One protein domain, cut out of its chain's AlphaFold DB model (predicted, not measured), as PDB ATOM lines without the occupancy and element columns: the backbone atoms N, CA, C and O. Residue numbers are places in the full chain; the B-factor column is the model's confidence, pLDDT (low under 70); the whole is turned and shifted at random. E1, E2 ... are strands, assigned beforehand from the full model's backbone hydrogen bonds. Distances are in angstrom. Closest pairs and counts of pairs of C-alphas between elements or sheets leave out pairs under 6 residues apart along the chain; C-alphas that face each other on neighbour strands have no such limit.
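This is residues 7 to 69 of the 172 residues of the protein "Hypothetical protein" of Pelagomonas calceolata (UniProt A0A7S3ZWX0). With little regular structure, the model is two small two-stranded hairpins, E3 with E4 and E1 with E2, packed together through E2 and E4, while residues 48 to 59 of the long E3 to E4 loop stick out. The 63 printed residues hold no named helix and four strands, E1 to E4 in chain order; the class is all strand, with 20 residues in named elements. Both sheets are antiparallel. It is only just loose, close to compact, with radius of gyration of the C-alphas 12.9 A and spans of 36 by 30 by 17 A.

E4, residues 63 to 68, is 14.0 A long and ends at C-alpha 68 (0.465, -57.021, -117.037). E3 is residues 39 to 43, E2 residues 23 to 27. E1, residues 7 to 10, begins at C-alpha 7 (7.785, -69.988, -118.300).

In the hairpin E3 and E4, at 156 degrees, N 40 and O 67 are 2.8 A apart. The closest C-alphas of E2 and E4, Cys 25 and Val 63, are 6.4 A apart. In the hairpin E1 and E2, at 140 degrees, N 10 and O 23 are 2.8 A apart. E3 is apart from E1 and E2.

The C-alphas of Gly 17 and Gly 55, the farthest apart, are 37.0 A apart. The printed part has no cut; the three links are long. Residues 51 to 54 have pLDDT under 70.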
ATOM      1  N   ASP A   7       6.417 -70.472-118.174       94.25
ATOM      2  CA  ASP A   7       7.785 -69.988-118.300       94.25
ATOM      3  C   ASP A   7       7.816 -68.919-119.390       94.25
ATOM      4  O   ASP A   7       7.345 -69.141-120.507       94.25
ATOM      5  N   VAL A   8       8.328 -67.738-119.053       93.94
ATOM      6  CA  VAL A   8       8.388 -66.595-119.968       93.94
ATOM      7  C   VAL A   8       9.810 -66.068-120.069       93.94
ATOM      8  O   VAL A   8      10.566 -66.084-119.096       93.94
ATOM      9  N   THR A   9      10.159 -65.594-121.263       94.31
ATOM     10  CA  THR A   9      11.423 -64.902-121.535       94.31
ATOM     11  C   THR A   9      11.127 -63.429-121.735       94.31
ATOM     12  O   THR A   9      10.229 -63.072-122.496       94.31
ATOM     13  N   LEU A  10      11.854 -62.583-121.019       92.31
ATOM     14  CA  LEU A  10      11.624 -61.149-120.948       92.31
ATOM     15  C   LEU A  10      12.918 -60.402-121.244       92.31
ATOM     16  O   LEU A  10      14.008 -60.894-120.954       92.31
ATOM     17  N   ALA A  11      12.775 -59.179-121.734       92.31
ATOM     18  CA  ALA A  11      13.837 -58.186-121.777       92.31
ATOM     19  C   ALA A  11      13.381 -56.960-120.978       92.31
ATOM     20  O   ALA A  11      12.187 -56.651-120.930       92.31
ATOM     21  N   ARG A  12      14.318 -56.261-120.331       90.62
ATOM     22  CA  ARG A  12      13.999 -54.986-119.680       90.62
ATOM     23  C   ARG A  12      13.758 -53.935-120.754       90.62
ATOM     24  O   ARG A  12      14.537 -53.827-121.693       90.62
ATOM     25  N   GLU A  13      12.725 -53.118-120.576       89.31
ATOM     26  CA  GLU A  13      12.349 -52.079-121.546       89.31
ATOM     27  C   GLU A  13      13.505 -51.110-121.842       89.31
ATOM     28  O   GLU A  13      13.747 -50.774-122.993       89.31
ATOM     29  N   ARG A  14      14.294 -50.752-120.820       87.94
ATOM     30  CA  ARG A  14      15.491 -49.904-120.969       87.94
ATOM     31  C   ARG A  14      16.648 -50.547-121.745       87.94
ATOM     32  O   ARG A  14      17.502 -49.825-122.245       87.94
ATOM     33  N   ASP A  15      16.711 -51.877-121.772       87.19
ATOM     34  CA  ASP A  15      17.803 -52.622-122.408       87.19
ATOM     35  C   ASP A  15      17.429 -52.969-123.865       87.19
ATOM     36  O   ASP A  15      18.300 -53.270-124.680       87.19
ATOM     37  N   LEU A  16      16.141 -52.865-124.216       84.75
ATOM     38  CA  LEU A  16      15.609 -53.195-125.530       84.75
ATOM     39  C   LEU A  16      16.215 -52.291-126.618       84.75
ATOM     40  O   LEU A  16      16.061 -51.072-126.598       84.75
ATOM     41  N   GLY A  17      16.906 -52.901-127.585       85.94
ATOM     42  CA  GLY A  17      17.557 -52.195-128.697       85.94
ATOM     43  C   GLY A  17      18.959 -51.654-128.389       85.94
ATOM     44  O   GLY A  17      19.627 -51.167-129.298       85.94
ATOM     45  N   VAL A  18      19.421 -51.774-127.141       91.12
ATOM     46  CA  VAL A  18      20.799 -51.446-126.735       91.12
ATOM     47  C   VAL A  18      21.590 -52.718-126.422       91.12
ATOM     48  O   VAL A  18      22.772 -52.798-126.751       91.12
ATOM     49  N   ASN A  19      20.942 -53.706-125.802       89.75
ATOM     50  CA  ASN A  19      21.528 -54.980-125.401       89.75
ATOM     51  C   ASN A  19      20.550 -56.146-125.668       89.75
ATOM     52  O   ASN A  19      19.337 -55.958-125.714       89.75
ATOM     53  N   ASP A  20      21.087 -57.359-125.784       88.56
ATOM     54  CA  ASP A  20      20.371 -58.624-125.981       88.56
ATOM     55  C   ASP A  20      20.194 -59.419-124.666       88.56
ATOM     56  O   ASP A  20      20.041 -60.644-124.677       88.56
ATOM     57  N   ASP A  21      20.217 -58.743-123.511       89.25
ATOM     58  CA  ASP A  21      20.027 -59.378-122.201       89.25
ATOM     59  C   ASP A  21      18.598 -59.918-122.050       89.25
ATOM     60  O   ASP A  21      17.617 -59.168-122.013       89.25
ATOM     61  N   GLN A  22      18.488 -61.237-121.884       91.00
ATOM     62  CA  GLN A  22      17.222 -61.930-121.666       91.00
ATOM     63  C   GLN A  22      17.161 -62.553-120.275       91.00
ATOM     64  O   GLN A  22      18.136 -63.104-119.759       91.00
ATOM     65  N   ILE A  23      15.981 -62.482-119.665       91.94
ATOM     66  CA  ILE A  23      15.699 -63.038-118.345       91.94
ATOM     67  C   ILE A  23      14.556 -64.034-118.484       91.94
ATOM     68  O   ILE A  23      13.474 -63.699-118.963       91.94
ATOM     69  N   THR A  24      14.788 -65.260-118.033       93.25
ATOM     70  CA  THR A  24      13.752 -66.287-117.940       93.25
ATOM     71  C   THR A  24      13.139 -66.265-116.549       93.25
ATOM     72  O   THR A  24      13.866 -66.342-115.559       93.25
ATOM     73  N   CYS A  25      11.815 -66.203-116.452       93.31
ATOM     74  CA  CYS A  25      11.121 -66.306-115.171       93.31
ATOM     75  C   CYS A  25       9.889 -67.204-115.279       93.31
ATOM     76  O   CYS A  25       9.232 -67.273-116.320       93.31
ATOM     77  N   ARG A  26       9.553 -67.859-114.168       93.19
ATOM     78  CA  ARG A  26       8.325 -68.637-114.030       93.19
ATOM     79  C   ARG A  26       7.249 -67.767-113.397       93.19
ATOM     80  O   ARG A  26       7.441 -67.234-112.307       93.19
ATOM     81  N   THR A  27       6.112 -67.625-114.065       93.31
ATOM     82  CA  THR A  27       5.044 -66.699-113.675       93.31
ATOM     83  C   THR A  27       3.692 -67.392-113.567       93.31
ATOM     84  O   THR A  27       3.424 -68.399-114.218       93.31
ATOM     85  N   HIS A  28       2.820 -66.828-112.736       92.31
ATOM     86  CA  HIS A  28       1.420 -67.224-112.591       92.31
ATOM     87  C   HIS A  28       0.494 -66.503-113.590       92.31
ATOM     88  O   HIS A  28      -0.701 -66.798-113.657       92.31
ATOM     89  N   LEU A  29       1.039 -65.561-114.366       90.69
ATOM     90  CA  LEU A  29       0.327 -64.773-115.373       90.69
ATOM     91  C   LEU A  29       0.272 -65.479-116.743       90.69
ATOM     92  O   LEU A  29       0.049 -64.838-117.761       90.69
ATOM     93  N   GLY A  30       0.470 -66.798-116.804       89.00
ATOM     94  CA  GLY A  30       0.603 -67.524-118.070       89.00
ATOM     95  C   GLY A  30      -0.619 -67.461-118.987       89.00
ATOM     96  O   GLY A  30      -0.467 -67.445-120.199       89.00
ATOM     97  N   ALA A  31      -1.825 -67.382-118.423       87.19
ATOM     98  CA  ALA A  31      -3.056 -67.227-119.206       87.19
ATOM     99  C   ALA A  31      -3.271 -65.790-119.720       87.19
ATOM    100  O   ALA A  31      -4.138 -65.561-120.556       87.19
ATOM    101  N   LEU A  32      -2.521 -64.829-119.179       85.88
ATOM    102  CA  LEU A  32      -2.709 -63.397-119.382       85.88
ATOM    103  C   LEU A  32      -1.698 -62.806-120.375       85.88
ATOM    104  O   LEU A  32      -2.013 -61.887-121.134       85.88
ATOM    105  N   LEU A  33      -0.462 -63.299-120.329       88.69
ATOM    106  CA  LEU A  33       0.651 -62.755-121.099       88.69
ATOM    107  C   LEU A  33       0.668 -63.300-122.530       88.69
ATOM    108  O   LEU A  33       0.623 -64.509-122.746       88.69
ATOM    109  N   ARG A  34       0.811 -62.396-123.499       88.50
ATOM    110  CA  ARG A  34       1.101 -62.669-124.911       88.50
ATOM    111  C   ARG A  34       2.454 -62.052-125.288       88.50
ATOM    112  O   ARG A  34       2.996 -61.199-124.584       88.50
ATOM    113  N   CYS A  35       3.028 -62.495-126.405       89.31
ATOM    114  CA  CYS A  35       4.279 -61.929-126.914       89.31
ATOM    115  C   CYS A  35       4.112 -60.433-127.227       89.31
ATOM    116  O   CYS A  35       3.161 -60.046-127.900       89.31
ATOM    117  N   GLY A  36       5.055 -59.610-126.760       87.00
ATOM    118  CA  GLY A  36       5.031 -58.155-126.950       87.00
ATOM    119  C   GLY A  36       4.262 -57.375-125.878       87.00
ATOM    120  O   GLY A  36       4.244 -56.149-125.926       87.00
ATOM    121  N   ASP A  37       3.661 -58.049-124.895       87.94
ATOM    122  CA  ASP A  37       3.035 -57.366-123.765       87.94
ATOM    123  C   ASP A  37       4.079 -56.760-122.817       87.94
ATOM    124  O   ASP A  37       5.106 -57.369-122.504       87.94
ATOM    125  N   ARG A  38       3.773 -55.570-122.293       89.12
ATOM    126  CA  ARG A  38       4.535 -54.949-121.203       89.12
ATOM    127  C   ARG A  38       4.066 -55.512-119.864       89.12
ATOM    128  O   ARG A  38       2.876 -55.742-119.653       89.12
ATOM    129  N   VAL A  39       4.991 -55.717-118.931       91.94
ATOM    130  CA  VAL A  39       4.704 -56.269-117.600       91.94
ATOM    131  C   VAL A  39       5.442 -55.492-116.523       91.94
ATOM    132  O   VAL A  39       6.539 -54.990-116.745       91.94
ATOM    133  N   LEU A  40       4.847 -55.430-115.337       91.19
ATOM    134  CA  LEU A  40       5.470 -54.897-114.136       91.19
ATOM    135  C   LEU A  40       5.858 -56.038-113.216       91.19
ATOM    136  O   LEU A  40       5.088 -56.973-112.964       91.19
ATOM    137  N   GLY A  41       7.053 -55.905-112.668       92.75
ATOM    138  CA  GLY A  41       7.609 -56.851-111.730       92.75
ATOM    139  C   GLY A  41       8.731 -56.233-110.917       92.75
ATOM    140  O   GLY A  41       9.183 -55.121-111.186       92.75
ATOM    141  N   TYR A  42       9.165 -56.984-109.917       91.81
ATOM    142  CA  TYR A  42      10.323 -56.654-109.105       91.81
ATOM    143  C   TYR A  42      11.559 -57.341-109.676       91.81
ATOM    144  O   TYR A  42      11.545 -58.552-109.901       91.81
ATOM    145  N   ASP A  43      12.619 -56.564-109.895       91.69
ATOM    146  CA  ASP A  43      13.950 -57.070-110.227       91.69
ATOM    147  C   ASP A  43      14.685 -57.374-108.916       91.69
ATOM    148  O   ASP A  43      15.127 -56.466-108.209       91.69
ATOM    149  N   VAL A  44      14.743 -58.657-108.561       88.94
ATOM    150  CA  VAL A  44      15.328 -59.132-107.301       88.94
ATOM    151  C   VAL A  44      16.854 -59.068-107.379       88.94
ATOM    152  O   VAL A  44      17.496 -58.745-106.386       88.94
ATOM    153  N   ARG A  45      17.442 -59.255-108.571       85.88
ATOM    154  CA  ARG A  45      18.899 -59.176-108.791       85.88
ATOM    155  C   ARG A  45      19.469 -57.795-108.475       85.88
ATOM    156  O   ARG A  45      20.597 -57.682-108.006       85.88
ATOM    157  N   ALA A  46      18.714 -56.743-108.783       85.12
ATOM    158  CA  ALA A  46      19.099 -55.366-108.484       85.12
ATOM    159  C   ALA A  46      18.673 -54.907-107.077       85.12
ATOM    160  O   ALA A  46      19.088 -53.833-106.632       85.12
ATOM    161  N   ALA A  47      17.838 -55.681-106.378       84.94
ATOM    162  CA  ALA A  47      17.347 -55.323-105.058       84.94
ATOM    163  C   ALA A  47      18.386 -55.653-103.977       84.94
ATOM    164  O   ALA A  47      18.842 -56.784-103.845       84.94
ATOM    165  N   ASN A  48      18.720 -54.668-103.141       85.38
ATOM    166  CA  ASN A  48      19.475 -54.915-101.915       85.38
ATOM    167  C   ASN A  48      18.509 -55.407-100.827       85.38
ATOM    168  O   ASN A  48      17.864 -54.605-100.145       85.38
ATOM    169  N   LEU A  49      18.346 -56.725-100.733       78.81
ATOM    170  CA  LEU A  49      17.427 -57.363 -99.796       78.81
ATOM    171  C   LEU A  49      18.052 -57.447 -98.399       78.81
ATOM    172  O   LEU A  49      19.253 -57.638 -98.232       78.81
ATOM    173  N   ALA A  50      17.217 -57.293 -97.371       77.94
ATOM    174  CA  ALA A  50      17.655 -57.441 -95.989       77.94
ATOM    175  C   ALA A  50      18.029 -58.900 -95.672       77.94
ATOM    176  O   ALA A  50      17.527 -59.830 -96.300       77.94
ATOM    177  N   SER A  51      18.818 -59.106 -94.615       68.81
ATOM    178  CA  SER A  51      19.369 -60.410 -94.199       68.81
ATOM    179  C   SER A  51      18.348 -61.519 -93.900       68.81
ATOM    180  O   SER A  51      18.722 -62.662 -93.648       68.81
ATOM    181  N   SER A  52      17.043 -61.233 -93.927       69.50
ATOM    182  CA  SER A  52      16.002 -62.258 -93.813       69.50
ATOM    183  C   SER A  52      15.890 -63.155 -95.051       69.50
ATOM    184  O   SER A  52      15.295 -64.226 -94.947       69.50
ATOM    185  N   VAL A  53      16.431 -62.746 -96.206       67.69
ATOM    186  CA  VAL A  53      16.424 -63.572 -97.430       67.69
ATOM    187  C   VAL A  53      17.609 -64.537 -97.521       67.69
ATOM    188  O   VAL A  53      17.517 -65.535 -98.230       67.69
ATOM    189  N   ASP A  54      18.667 -64.328 -96.725       67.94
ATOM    190  CA  ASP A  54      19.871 -65.180 -96.711       67.94
ATOM    191  C   ASP A  54      19.564 -66.651 -96.352       67.94
ATOM    192  O   ASP A  54      20.329 -67.563 -96.667       67.94
ATOM    193  N   GLY A  55      18.415 -66.914 -95.715       71.56
ATOM    194  CA  GLY A  55      17.944 -68.260 -95.378       71.56
ATOM    195  C   GLY A  55      17.371 -69.068 -96.551       71.56
ATOM    196  O   GLY A  55      17.077 -70.249 -96.371       71.56
ATOM    197  N   LEU A  56      17.199 -68.472 -97.738       71.62
ATOM    198  CA  LEU A  56      16.576 -69.119 -98.906       71.62
ATOM    199  C   LEU A  56      17.524 -70.043 -99.689       71.62
ATOM    200  O   LEU A  56      17.099 -70.692-100.646       71.62
ATOM    201  N   GLY A  57      18.799 -70.129 -99.294       72.81
ATOM    202  CA  GLY A  57      19.756 -71.087 -99.859       72.81
ATOM    203  C   GLY A  57      20.000 -70.922-101.364       72.81
ATOM    204  O   GLY A  57      20.296 -71.906-102.035       72.81
ATOM    205  N   GLY A  58      19.844 -69.704-101.896       76.38
ATOM    206  CA  GLY A  58      20.076 -69.388-103.310       76.38
ATOM    207  C   GLY A  58      18.955 -69.805-104.268       76.38
ATOM    208  O   GLY A  58      19.169 -69.804-105.474       76.38
ATOM    209  N   ASN A  59      17.769 -70.163-103.764       81.75
ATOM    210  CA  ASN A  59      16.587 -70.457-104.590       81.75
ATOM    211  C   ASN A  59      15.666 -69.233-104.744       81.75
ATOM    212  O   ASN A  59      14.439 -69.346-104.757       81.75
ATOM    213  N   GLU A  60      16.255 -68.041-104.770       85.00
ATOM    214  CA  GLU A  60      15.517 -66.802-104.972       85.00
ATOM    215  C   GLU A  60      15.276 -66.562-106.467       85.00
ATOM    216  O   GLU A  60      16.161 -66.807-107.291       85.00
ATOM    217  N   PRO A  61      14.065 -66.136-106.855       89.44
ATOM    218  CA  PRO A  61      13.784 -65.817-108.242       89.44
ATOM    219  C   PRO A  61      14.526 -64.546-108.639       89.44
ATOM    220  O   PRO A  61      14.579 -63.586-107.880       89.44
ATOM    221  N   ASP A  62      15.005 -64.503-109.874       89.56
ATOM    222  CA  ASP A  62      15.675 -63.323-110.417       89.56
ATOM    223  C   ASP A  62      14.731 -62.127-110.600       89.56
ATOM    224  O   ASP A  62      15.088 -60.974-110.353       89.56
ATOM    225  N   VAL A  63      13.514 -62.408-111.065       92.75
ATOM    226  CA  VAL A  63      12.469 -61.423-111.341       92.75
ATOM    227  C   VAL A  63      11.126 -62.014-110.939       92.75
ATOM    228  O   VAL A  63      10.840 -63.183-111.208       92.75
ATOM    229  N   VAL A  64      10.277 -61.189-110.330       93.06
ATOM    230  CA  VAL A  64       8.916 -61.567-109.938       93.06
ATOM    231  C   VAL A  64       7.915 -60.668-110.650       93.06
ATOM    232  O   VAL A  64       7.846 -59.473-110.371       93.06
ATOM    233  N   LEU A  65       7.114 -61.242-111.550       93.75
ATOM    234  CA  LEU A  65       6.047 -60.517-112.244       93.75
ATOM    235  C   LEU A  65       4.796 -60.412-111.377       93.75
ATOM    236  O   LEU A  65       4.363 -61.398-110.783       93.75
ATOM    237  N   VAL A  66       4.194 -59.226-111.363       91.81
ATOM    238  CA  VAL A  66       3.013 -58.925-110.543       91.81
ATOM    239  C   VAL A  66       1.800 -58.620-111.410       91.81
ATOM    240  O   VAL A  66       0.704 -59.099-111.137       91.81
ATOM    241  N   ARG A  67       1.983 -57.813-112.460       88.56
ATOM    242  CA  ARG A  67       0.882 -57.239-113.241       88.56
ATOM    243  C   ARG A  67       1.273 -57.103-114.709       88.56
ATOM    244  O   ARG A  67       2.368 -56.637-115.002       88.56
ATOM    245  N   LYS A  68       0.363 -57.431-115.628       89.12
ATOM    246  CA  LYS A  68       0.465 -57.021-117.037       89.12
ATOM    247  C   LYS A  68       0.123 -55.533-117.167       89.12
ATOM    248  O   LYS A  68      -0.858 -55.071-116.583       89.12
ATOM    249  N   CYS A  69       0.929 -54.776-117.901       83.00
ATOM    250  CA  CYS A  69       0.571 -53.424-118.313       83.00
ATOM    251  C   CYS A  69      -0.424 -53.501-119.465       83.00
ATOM    252  O   CYS A  69      -0.207 -54.231-120.432       83.00
TER     253      CYS A  69